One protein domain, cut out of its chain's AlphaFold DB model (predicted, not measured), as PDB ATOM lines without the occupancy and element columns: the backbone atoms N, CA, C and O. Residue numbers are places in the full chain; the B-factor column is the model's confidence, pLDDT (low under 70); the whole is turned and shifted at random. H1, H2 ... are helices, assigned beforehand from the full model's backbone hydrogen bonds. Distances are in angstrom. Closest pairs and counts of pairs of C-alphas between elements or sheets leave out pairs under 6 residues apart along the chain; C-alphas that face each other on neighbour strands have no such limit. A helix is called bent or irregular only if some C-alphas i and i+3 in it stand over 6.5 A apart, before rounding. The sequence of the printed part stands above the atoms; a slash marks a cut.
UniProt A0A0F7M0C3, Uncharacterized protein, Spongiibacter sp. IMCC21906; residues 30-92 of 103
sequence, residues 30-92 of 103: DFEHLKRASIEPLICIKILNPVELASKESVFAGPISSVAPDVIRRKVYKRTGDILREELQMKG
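What this domain is: This is residues 30 to 92 of the 103 residues of an uncharacterized protein of Spongiibacter sp. IMCC21906 (UniProt A0A0F7M0C3). One long helix, H3, makes one arm of an open V, and the stretch before H2 makes the other, with the short helix H1 at its far end; at the corner the short helix H2 packs crosswise on the first part of H3, and the loop of residues 57 to 68 leads round from H2 to the beginning of H3. The middle of the V is empty, and the last part of H3, residues 82 to 90, sticks out together with residues 91 and 92. The printed part has 63 residues with three named helices, H1, H2 and H3 in that order, and no named strand; its class is all helix, with 36 of the 63 residues in helices. The whole is loose, with a radius of gyration of the C-alphas of 14.7 A, and flat, spanning 44 by 30 by 13 A.

How they stand to each other: H3, residues 69 to 90, touches H2, residues 50 to 56, with residues 69 to 77 alone. Their closest C-alphas, those of Pro 50 and Arg 73, are 5.5 A apart. The lines of H2 and H3 are about perpendicular, at 74 degrees, and their centres are 12.5 A apart. H1, residues 31 to 37, touches no helix: it is apart from H3 and apart from H2. In H2 and H3 every O i to N i+4 pair is within hydrogen-bond range, while in H1 1 of 3 such pairs is, beside 3 of 4 O i to N i+3 pairs.

Where its parts are: H3 has 22 residues, from C-alpha 69 at (40.373, 35.064, -21.339) to C-alpha 90 at (26.111, 7.675, -14.366), 31.7 A from first to last C-alpha. H2 has 7 residues, Pro 50 to Lys 56, and measures 10.1 A. H1 also has 7 residues, Phe 31 to Ala 37, and measures 10.3 A; its C-alpha 31 is at (32.420, 20.846, -38.179). No helix is bent.

The domain as a whole: The two C-alphas farthest apart, those of Ile 39 and Pro 63, are 44.0 A from each other, and the C-alphas of Asp 30 and Gly 92 are 30.5 A apart. The printed part runs from residue 30 to residue 92 and has no cut. Both links are long, with 12 residues each: residues 38 to 49 between H1 and H2, and residues 57 to 68 between H2 and H3. Residues 36 to 41 stand free, and so do residues 82 to 92, of which 82 to 90 belong to H3. The mean pLDDT of the printed part is 76.6; residues 30 to 41 and 58 to 66 are under 70. The mean is 57 in H1, 81 in H2 and 88 in H3 of this model.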
ATOM      1  N   ASP A  30      35.291  24.311 -38.129       63.50
ATOM      2  CA  ASP A  30      34.703  23.701 -39.315       63.50
ATOM      3  C   ASP A  30      34.268  22.263 -38.991       63.50
ATOM      4  O   ASP A  30      35.026  21.298 -39.115       63.50
ATOM      5  N   PHE A  31      33.027  22.130 -38.523       55.81
ATOM      6  CA  PHE A  31      32.420  20.846 -38.179       55.81
ATOM      7  C   PHE A  31      32.262  19.932 -39.403       55.81
ATOM      8  O   PHE A  31      32.209  18.713 -39.249       55.81
ATOM      9  N   GLU A  32      32.229  20.493 -40.616       59.56
ATOM     10  CA  GLU A  32      32.133  19.731 -41.864       59.56
ATOM     11  C   GLU A  32      33.471  19.088 -42.248       59.56
ATOM     12  O   GLU A  32      33.495  18.074 -42.953       59.56
ATOM     13  N   HIS A  33      34.592  19.626 -41.760       59.28
ATOM     14  CA  HIS A  33      35.875  18.925 -41.792       59.28
ATOM     15  C   HIS A  33      35.945  17.790 -40.763       59.28
ATOM     16  O   HIS A  33      36.433  16.715 -41.101       59.28
ATOM     17  N   LEU A  34      35.408  17.977 -39.550       57.47
ATOM     18  CA  LEU A  34      35.397  16.930 -38.515       57.47
ATOM     19  C   LEU A  34      34.503  15.737 -38.897       57.47
ATOM     20  O   LEU A  34      34.908  14.591 -38.721       57.47
ATOM     21  N   LYS A  35      33.332  15.987 -39.500       56.44
ATOM     22  CA  LYS A  35      32.431  14.933 -40.007       56.44
ATOM     23  C   LYS A  35      33.039  14.081 -41.119       56.44
ATOM     24  O   LYS A  35      32.695  12.913 -41.241       56.44
ATOM     25  N   ARG A  36      33.905  14.655 -41.963       56.03
ATOM     26  CA  ARG A  36      34.496  13.941 -43.111       56.03
ATOM     27  C   ARG A  36      35.587  12.947 -42.715       56.03
ATOM     28  O   ARG A  36      35.946  12.113 -43.540       56.03
ATOM     29  N   ALA A  37      36.108  13.035 -41.491       56.53
ATOM     30  CA  ALA A  37      37.213  12.208 -41.015       56.53
ATOM     31  C   ALA A  37      36.780  10.990 -40.177       56.53
ATOM     32  O   ALA A  37      37.595  10.087 -39.996       56.53
ATOM     33  N   SER A  38      35.536  10.921 -39.679       52.03
ATOM     34  CA  SER A  38      35.081   9.806 -38.837       52.03
ATOM     35  C   SER A  38      34.087   8.888 -39.551       52.03
ATOM     36  O   SER A  38      33.102   9.325 -40.137       52.03
ATOM     37  N   ILE A  39      34.335   7.579 -39.464       59.84
ATOM     38  CA  ILE A  39      33.384   6.521 -39.853       59.84
ATOM     39  C   ILE A  39      32.288   6.366 -38.774       59.84
ATOM     40  O   ILE A  39      31.230   5.793 -39.022       59.84
ATOM     41  N   GLU A  40      32.519   6.925 -37.582       64.75
ATOM     42  CA  GLU A  40      31.657   6.803 -36.407       64.75
ATOM     43  C   GLU A  40      30.894   8.105 -36.095       64.75
ATOM     44  O   GLU A  40      31.398   9.201 -36.379       64.75
ATOM     45  N   PRO A  41      29.685   8.018 -35.503       67.94
ATOM     46  CA  PRO A  41      28.908   9.185 -35.089       67.94
ATOM     47  C   PRO A  41      29.638  10.006 -34.016       67.94
ATOM     48  O   PRO A  41      30.010   9.480 -32.971       67.94
ATOM     49  N   LEU A  42      29.785  11.313 -34.246       74.56
ATOM     50  CA  LEU A  42      30.454  12.239 -33.328       74.56
ATOM     51  C   LEU A  42      29.481  13.280 -32.764       74.56
ATOM     52  O   LEU A  42      28.683  13.866 -33.499       74.56
ATOM     53  N   ILE A  43      29.608  13.569 -31.467       78.06
ATOM     54  CA  ILE A  43      28.957  14.707 -30.808       78.06
ATOM     55  C   ILE A  43      30.019  15.778 -30.557       78.06
ATOM     56  O   ILE A  43      30.995  15.534 -29.853       78.06
ATOM     57  N   CYS A  44      29.825  16.973 -31.116       80.88
ATOM     58  CA  CYS A  44      30.722  18.108 -30.907       80.88
ATOM     59  C   CYS A  44      29.998  19.236 -30.170       80.88
ATOM     60  O   CYS A  44      28.875  19.598 -30.524       80.88
ATOM     61  N   ILE A  45      30.645  19.798 -29.148       82.38
ATOM     62  CA  ILE A  45      30.057  20.815 -28.272       82.38
ATOM     63  C   ILE A  45      30.940  22.060 -28.302       82.38
ATOM     64  O   ILE A  45      32.108  22.017 -27.919       82.38
ATOM     65  N   LYS A  46      30.364  23.189 -28.729       83.69
ATOM     66  CA  LYS A  46      31.008  24.508 -28.687       83.69
ATOM     67  C   LYS A  46      30.330  25.374 -27.630       83.69
ATOM     68  O   LYS A  46      29.138  25.654 -27.722       83.69
ATOM     69  N   ILE A  47      31.102  25.836 -26.653       84.94
ATOM     70  CA  ILE A  47      30.645  26.760 -25.612       84.94
ATOM     71  C   ILE A  47      30.798  28.183 -26.149       84.94
ATOM     72  O   ILE A  47      31.916  28.663 -26.364       84.94
ATOM     73  N   LEU A  48      29.667  28.848 -26.390       85.12
ATOM     74  CA  LEU A  48      29.612  30.179 -27.004       85.12
ATOM     75  C   LEU A  48      29.776  31.331 -26.004       85.12
ATOM     76  O   LEU A  48      29.859  32.482 -26.404       85.12
ATOM     77  N   ASN A  49      29.825  31.056 -24.708       83.06
ATOM     78  CA  ASN A  49      29.965  32.093 -23.689       83.06
ATOM     79  C   ASN A  49      30.793  31.610 -22.485       83.06
ATOM     80  O   ASN A  49      30.337  31.672 -21.346       83.06
ATOM     81  N   PRO A  50      32.036  31.139 -22.696       83.94
ATOM     82  CA  PRO A  50      32.835  30.530 -21.637       83.94
ATOM     83  C   PRO A  50      33.125  31.500 -20.482       83.94
ATOM     84  O   PRO A  50      33.116  31.090 -19.328       83.94
ATOM     85  N   VAL A  51      33.324  32.792 -20.760       81.50
ATOM     86  CA  VAL A  51      33.583  33.797 -19.712       81.50
ATOM     87  C   VAL A  51      32.343  34.044 -18.847       81.50
ATOM     88  O   VAL A  51      32.446  34.074 -17.624       81.50
ATOM     89  N   GLU A  52      31.168  34.170 -19.463       82.12
ATOM     90  CA  GLU A  52      29.905  34.327 -18.729       82.12
ATOM     91  C   GLU A  52      29.521  33.063 -17.959       82.12
ATOM     92  O   GLU A  52      28.952  33.139 -16.874       82.12
ATOM     93  N   LEU A  53      29.818  31.888 -18.518       83.31
ATOM     94  CA  LEU A  53      29.584  30.619 -17.844       83.31
ATOM     95  C   LEU A  53      30.464  30.506 -16.594       83.31
ATOM     96  O   LEU A  53      29.972  30.147 -15.529       83.31
ATOM     97  N   ALA A  54      31.738  30.893 -16.699       81.75
ATOM     98  CA  ALA A  54      32.639  30.946 -15.555       81.75
ATOM     99  C   ALA A  54      32.166  31.943 -14.488       81.75
ATOM    100  O   ALA A  54      32.250  31.640 -13.308       81.75
ATOM    101  N   SER A  55      31.635  33.112 -14.853       75.94
ATOM    102  CA  SER A  55      31.201  34.091 -13.844       75.94
ATOM    103  C   SER A  55      29.970  33.658 -13.040       75.94
ATOM    104  O   SER A  55      29.770  34.150 -11.931       75.94
ATOM    105  N   LYS A  56      29.155  32.737 -13.571       75.19
ATOM    106  CA  LYS A  56      27.954  32.204 -12.901       75.19
ATOM    107  C   LYS A  56      28.226  30.972 -12.037       75.19
ATOM    108  O   LYS A  56      27.465  30.699 -11.113       75.19
ATOM    109  N   GLU A  57      29.286  30.228 -12.328       70.06
ATOM    110  CA  GLU A  57      29.647  29.003 -11.616       70.06
ATOM    111  C   GLU A  57      30.479  29.307 -10.356       70.06
ATOM    112  O   GLU A  57      31.572  29.870 -10.430       70.06
ATOM    113  N   SER A  58      30.003  28.863  -9.184       60.97
ATOM    114  CA  SER A  58      30.654  29.095  -7.875       60.97
ATOM    115  C   SER A  58      32.117  28.613  -7.827       60.97
ATOM    116  O   SER A  58      32.972  29.223  -7.186       60.97
ATOM    117  N   VAL A  59      32.450  27.567  -8.593       61.91
ATOM    118  CA  VAL A  59      33.809  26.997  -8.712       61.91
ATOM    119  C   VAL A  59      34.826  27.991  -9.306       61.91
ATOM    120  O   VAL A  59      36.041  27.824  -9.162       61.91
ATOM    121  N   PHE A  60      34.350  29.046  -9.966       66.94
ATOM    122  CA  PHE A  60      35.166  30.076 -10.603       66.94
ATOM    123  C   PHE A  60      35.051  31.444  -9.911       66.94
ATOM    124  O   PHE A  60      35.652  32.399 -10.394       66.94
ATOM    125  N   ALA A  61      34.377  31.531  -8.754       57.91
ATOM    126  CA  ALA A  61      34.082  32.760  -8.000       57.91
ATOM    127  C   ALA A  61      35.299  33.506  -7.401       57.91
ATOM    128  O   ALA A  61      35.138  34.418  -6.589       57.91
ATOM    129  N   GLY A  62      36.526  33.147  -7.790       63.91
ATOM    130  CA  GLY A  62      37.702  33.985  -7.543       63.91
ATOM    131  C   GLY A  62      37.677  35.251  -8.415       63.91
ATOM    132  O   GLY A  62      36.843  35.361  -9.312       63.91
ATOM    133  N   PRO A  63      38.583  36.220  -8.198       61.78
ATOM    134  CA  PRO A  63      38.656  37.414  -9.034       61.78
ATOM    135  C   PRO A  63      39.013  37.041 -10.482       61.78
ATOM    136  O   PRO A  63      40.176  36.912 -10.850       61.78
ATOM    137  N   ILE A  64      37.984  36.880 -11.318       64.75
ATOM    138  CA  ILE A  64      38.098  36.629 -12.762       64.75
ATOM    139  C   ILE A  64      38.760  37.824 -13.473       64.75
ATOM    140  O   ILE A  64      39.343  37.657 -14.539       64.75
ATOM    141  N   SER A  65      38.744  39.012 -12.857       60.34
ATOM    142  CA  SER A  65      39.329  40.246 -13.395       60.34
ATOM    143  C   SER A  65      40.837  40.185 -13.664       60.34
ATOM    144  O   SER A  65      41.327  41.003 -14.436       60.34
ATOM    145  N   SER A  66      41.575  39.243 -13.063       66.06
ATOM    146  CA  SER A  66      43.018  39.067 -13.295       66.06
ATOM    147  C   SER A  66      43.369  37.877 -14.193       66.06
ATOM    148  O   SER A  66      44.542  37.675 -14.509       66.06
ATOM    149  N   VAL A  67      42.383  37.075 -14.605       70.19
ATOM    150  CA  VAL A  67      42.615  35.845 -15.369       70.19
ATOM    151  C   VAL A  67      42.474  36.127 -16.861       70.19
ATOM    152  O   VAL A  67      41.462  36.658 -17.313       70.19
ATOM    153  N   ALA A  68      43.479  35.732 -17.645       78.88
ATOM    154  CA  ALA A  68      43.441  35.885 -19.095       78.88
ATOM    155  C   ALA A  68      42.241  35.122 -19.709       78.88
ATOM    156  O   ALA A  68      41.986  33.976 -19.314       78.88
ATOM    157  N   PRO A  69      41.533  35.695 -20.704       75.94
ATOM    158  CA  PRO A  69      40.373  35.064 -21.339       75.94
ATOM    159  C   PRO A  69      40.626  33.636 -21.841       75.94
ATOM    160  O   PRO A  69      39.756  32.773 -21.710       75.94
ATOM    161  N   ASP A  70      41.826  33.355 -22.350       80.62
ATOM    162  CA  ASP A  70      42.192  32.027 -22.856       80.62
ATOM    163  C   ASP A  70      42.324  30.984 -21.743       80.62
ATOM    164  O   ASP A  70      41.955  29.821 -21.921       80.62
ATOM    165  N   VAL A  71      42.768  31.396 -20.555       81.81
ATOM    166  CA  VAL A  71      42.834  30.525 -19.374       81.81
ATOM    167  C   VAL A  71      41.425  30.185 -18.889       81.81
ATOM    168  O   VAL A  71      41.147  29.029 -18.559       81.81
ATOM    169  N   ILE A  72      40.514  31.165 -18.903       83.19
ATOM    170  CA  ILE A  72      39.100  30.950 -18.562       83.19
ATOM    171  C   ILE A  72      38.479  29.955 -19.538       83.19
ATOM    172  O   ILE A  72      37.885  28.971 -19.098       83.19
ATOM    173  N   ARG A  73      38.672  30.156 -20.851       83.56
ATOM    174  CA  ARG A  73      38.215  29.219 -21.888       83.56
ATOM    175  C   ARG A  73      38.693  27.803 -21.585       83.56
ATOM    176  O   ARG A  73      37.864  26.913 -21.417       83.56
ATOM    177  N   ARG A  74      40.003  27.602 -21.423       85.69
ATOM    178  CA  ARG A  74      40.590  26.278 -21.148       85.69
ATOM    179  C   ARG A  74      39.967  25.609 -19.925       85.69
ATOM    180  O   ARG A  74      39.596  24.437 -19.977       85.69
ATOM    181  N   LYS A  75      39.816  26.360 -18.834       86.94
ATOM    182  CA  LYS A  75      39.282  25.836 -17.573       86.94
ATOM    183  C   LYS A  75      37.800  25.470 -17.681       86.94
ATOM    184  O   LYS A  75      37.396  24.440 -17.146       86.94
ATOM    185  N   VAL A  76      37.014  26.270 -18.398       88.44
ATOM    186  CA  VAL A  76      35.593  26.004 -18.653       88.44
ATOM    187  C   VAL A  76      35.421  24.740 -19.486       88.44
ATOM    188  O   VAL A  76      34.734  23.829 -19.044       88.44
ATOM    189  N   TYR A  77      36.104  24.629 -20.628       90.25
ATOM    190  CA  TYR A  77      36.003  23.439 -21.480       90.25
ATOM    191  C   TYR A  77      36.455  22.167 -20.761       90.25
ATOM    192  O   TYR A  77      35.785  21.140 -20.860       90.25
ATOM    193  N   LYS A  78      37.545  22.239 -19.985       88.75
ATOM    194  CA  LYS A  78      37.994  21.112 -19.162       88.75
ATOM    195  C   LYS A  78      36.921  20.693 -18.158       88.75
ATOM    196  O   LYS A  78      36.552  19.525 -18.114       88.75
ATOM    197  N   ARG A  79      36.367  21.652 -17.408       88.75
ATOM    198  CA  ARG A  79      35.327  21.370 -16.411       88.75
ATOM    199  C   ARG A  79      34.054  20.813 -17.043       88.75
ATOM    200  O   ARG A  79      33.489  19.869 -16.507       88.75
ATOM    201  N   THR A  80      33.618  21.361 -18.175       89.81
ATOM    202  CA  THR A  80      32.466  20.842 -18.919       89.81
ATOM    203  C   THR A  80      32.711  19.411 -19.390       89.81
ATOM    204  O   THR A  80      31.828  18.576 -19.238       89.81
ATOM    205  N   GLY A  81      33.908  19.101 -19.898       90.19
ATOM    206  CA  GLY A  81      34.275  17.733 -20.267       90.19
ATOM    207  C   GLY A  81      34.214  16.765 -19.083       90.19
ATOM    208  O   GLY A  81      33.707  15.657 -19.229       90.19
ATOM    209  N   ASP A  82      34.668  17.190 -17.904       89.94
ATOM    210  CA  ASP A  82      34.611  16.367 -16.690       89.94
ATOM    211  C   ASP A  82      33.169  16.115 -16.227       89.94
ATOM    212  O   ASP A  82      32.811  14.967 -15.969       89.94
ATOM    213  N   ILE A  83      32.321  17.151 -16.215       90.38
ATOM    214  CA  ILE A  83      30.892  17.023 -15.877       90.38
ATOM    215  C   ILE A  83      30.192  16.068 -16.847       90.38
ATOM    216  O   ILE A  83      29.491  15.158 -16.420       90.38
ATOM    217  N   LEU A  84      30.416  16.235 -18.154       91.31
ATOM    218  CA  LEU A  84      29.813  15.364 -19.163       91.31
ATOM    219  C   LEU A  84      30.261  13.913 -18.997       91.31
ATOM    220  O   LEU A  84      29.442  13.008 -19.133       91.31
ATOM    221  N   ARG A  85      31.538  13.678 -18.669       90.25
ATOM    222  CA  ARG A  85      32.044  12.328 -18.401       90.25
ATOM    223  C   ARG A  85      31.302  11.692 -17.231       90.25
ATOM    224  O   ARG A  85      30.819  10.572 -17.362       90.25
ATOM    225  N   GLU A  86      31.196  12.414 -16.118       91.50
ATOM    226  CA  GLU A  86      30.500  11.952 -14.915       91.50
ATOM    227  C   GLU A  86      29.018  11.663 -15.208       91.50
ATOM    228  O   GLU A  86      28.523  10.578 -14.900       91.50
ATOM    229  N   GLU A  87      28.311  12.583 -15.868       93.00
ATOM    230  CA  GLU A  87      26.889  12.427 -16.191       93.00
ATOM    231  C   GLU A  87      26.606  11.267 -17.149       93.00
ATOM    232  O   GLU A  87      25.638  10.523 -16.960       93.00
ATOM    233  N   LEU A  88      27.441  11.091 -18.173       91.94
ATOM    234  CA  LEU A  88      27.289  10.012 -19.148       91.94
ATOM    235  C   LEU A  88      27.617   8.658 -18.518       91.94
ATOM    236  O   LEU A  88      26.879   7.692 -18.725       91.94
ATOM    237  N   GLN A  89      28.644   8.601 -17.669       90.31
ATOM    238  CA  GLN A  89      28.992   7.393 -16.928       90.31
ATOM    239  C   GLN A  89      27.885   6.988 -15.944       90.31
ATOM    240  O   GLN A  89      27.539   5.809 -15.877       90.31
ATOM    241  N   MET A  90      27.267   7.943 -15.238       91.94
ATOM    242  CA  MET A  90      26.111   7.675 -14.366       91.94
ATOM    243  C   MET A  90      24.915   7.088 -15.128       91.94
ATOM    244  O   MET A  90      24.135   6.324 -14.564       91.94
ATOM    245  N   LYS A  91      24.775   7.415 -16.416       92.56
ATOM    246  CA  LYS A  91      23.747   6.854 -17.307       92.56
ATOM    247  C   LYS A  91      24.159   5.517 -17.940       92.56
ATOM    248  O   LYS A  91      23.422   4.998 -18.773       92.56
ATOM    249  N   GLY A  92      25.313   4.964 -17.565       88.44
ATOM    250  CA  GLY A  92      25.844   3.711 -18.102       88.44
ATOM    251  C   GLY A  92      26.446   3.831 -19.504       88.44
ATOM    252  O   GLY A  92      26.696   2.813 -20.145       88.44
TER     253      GLY A  92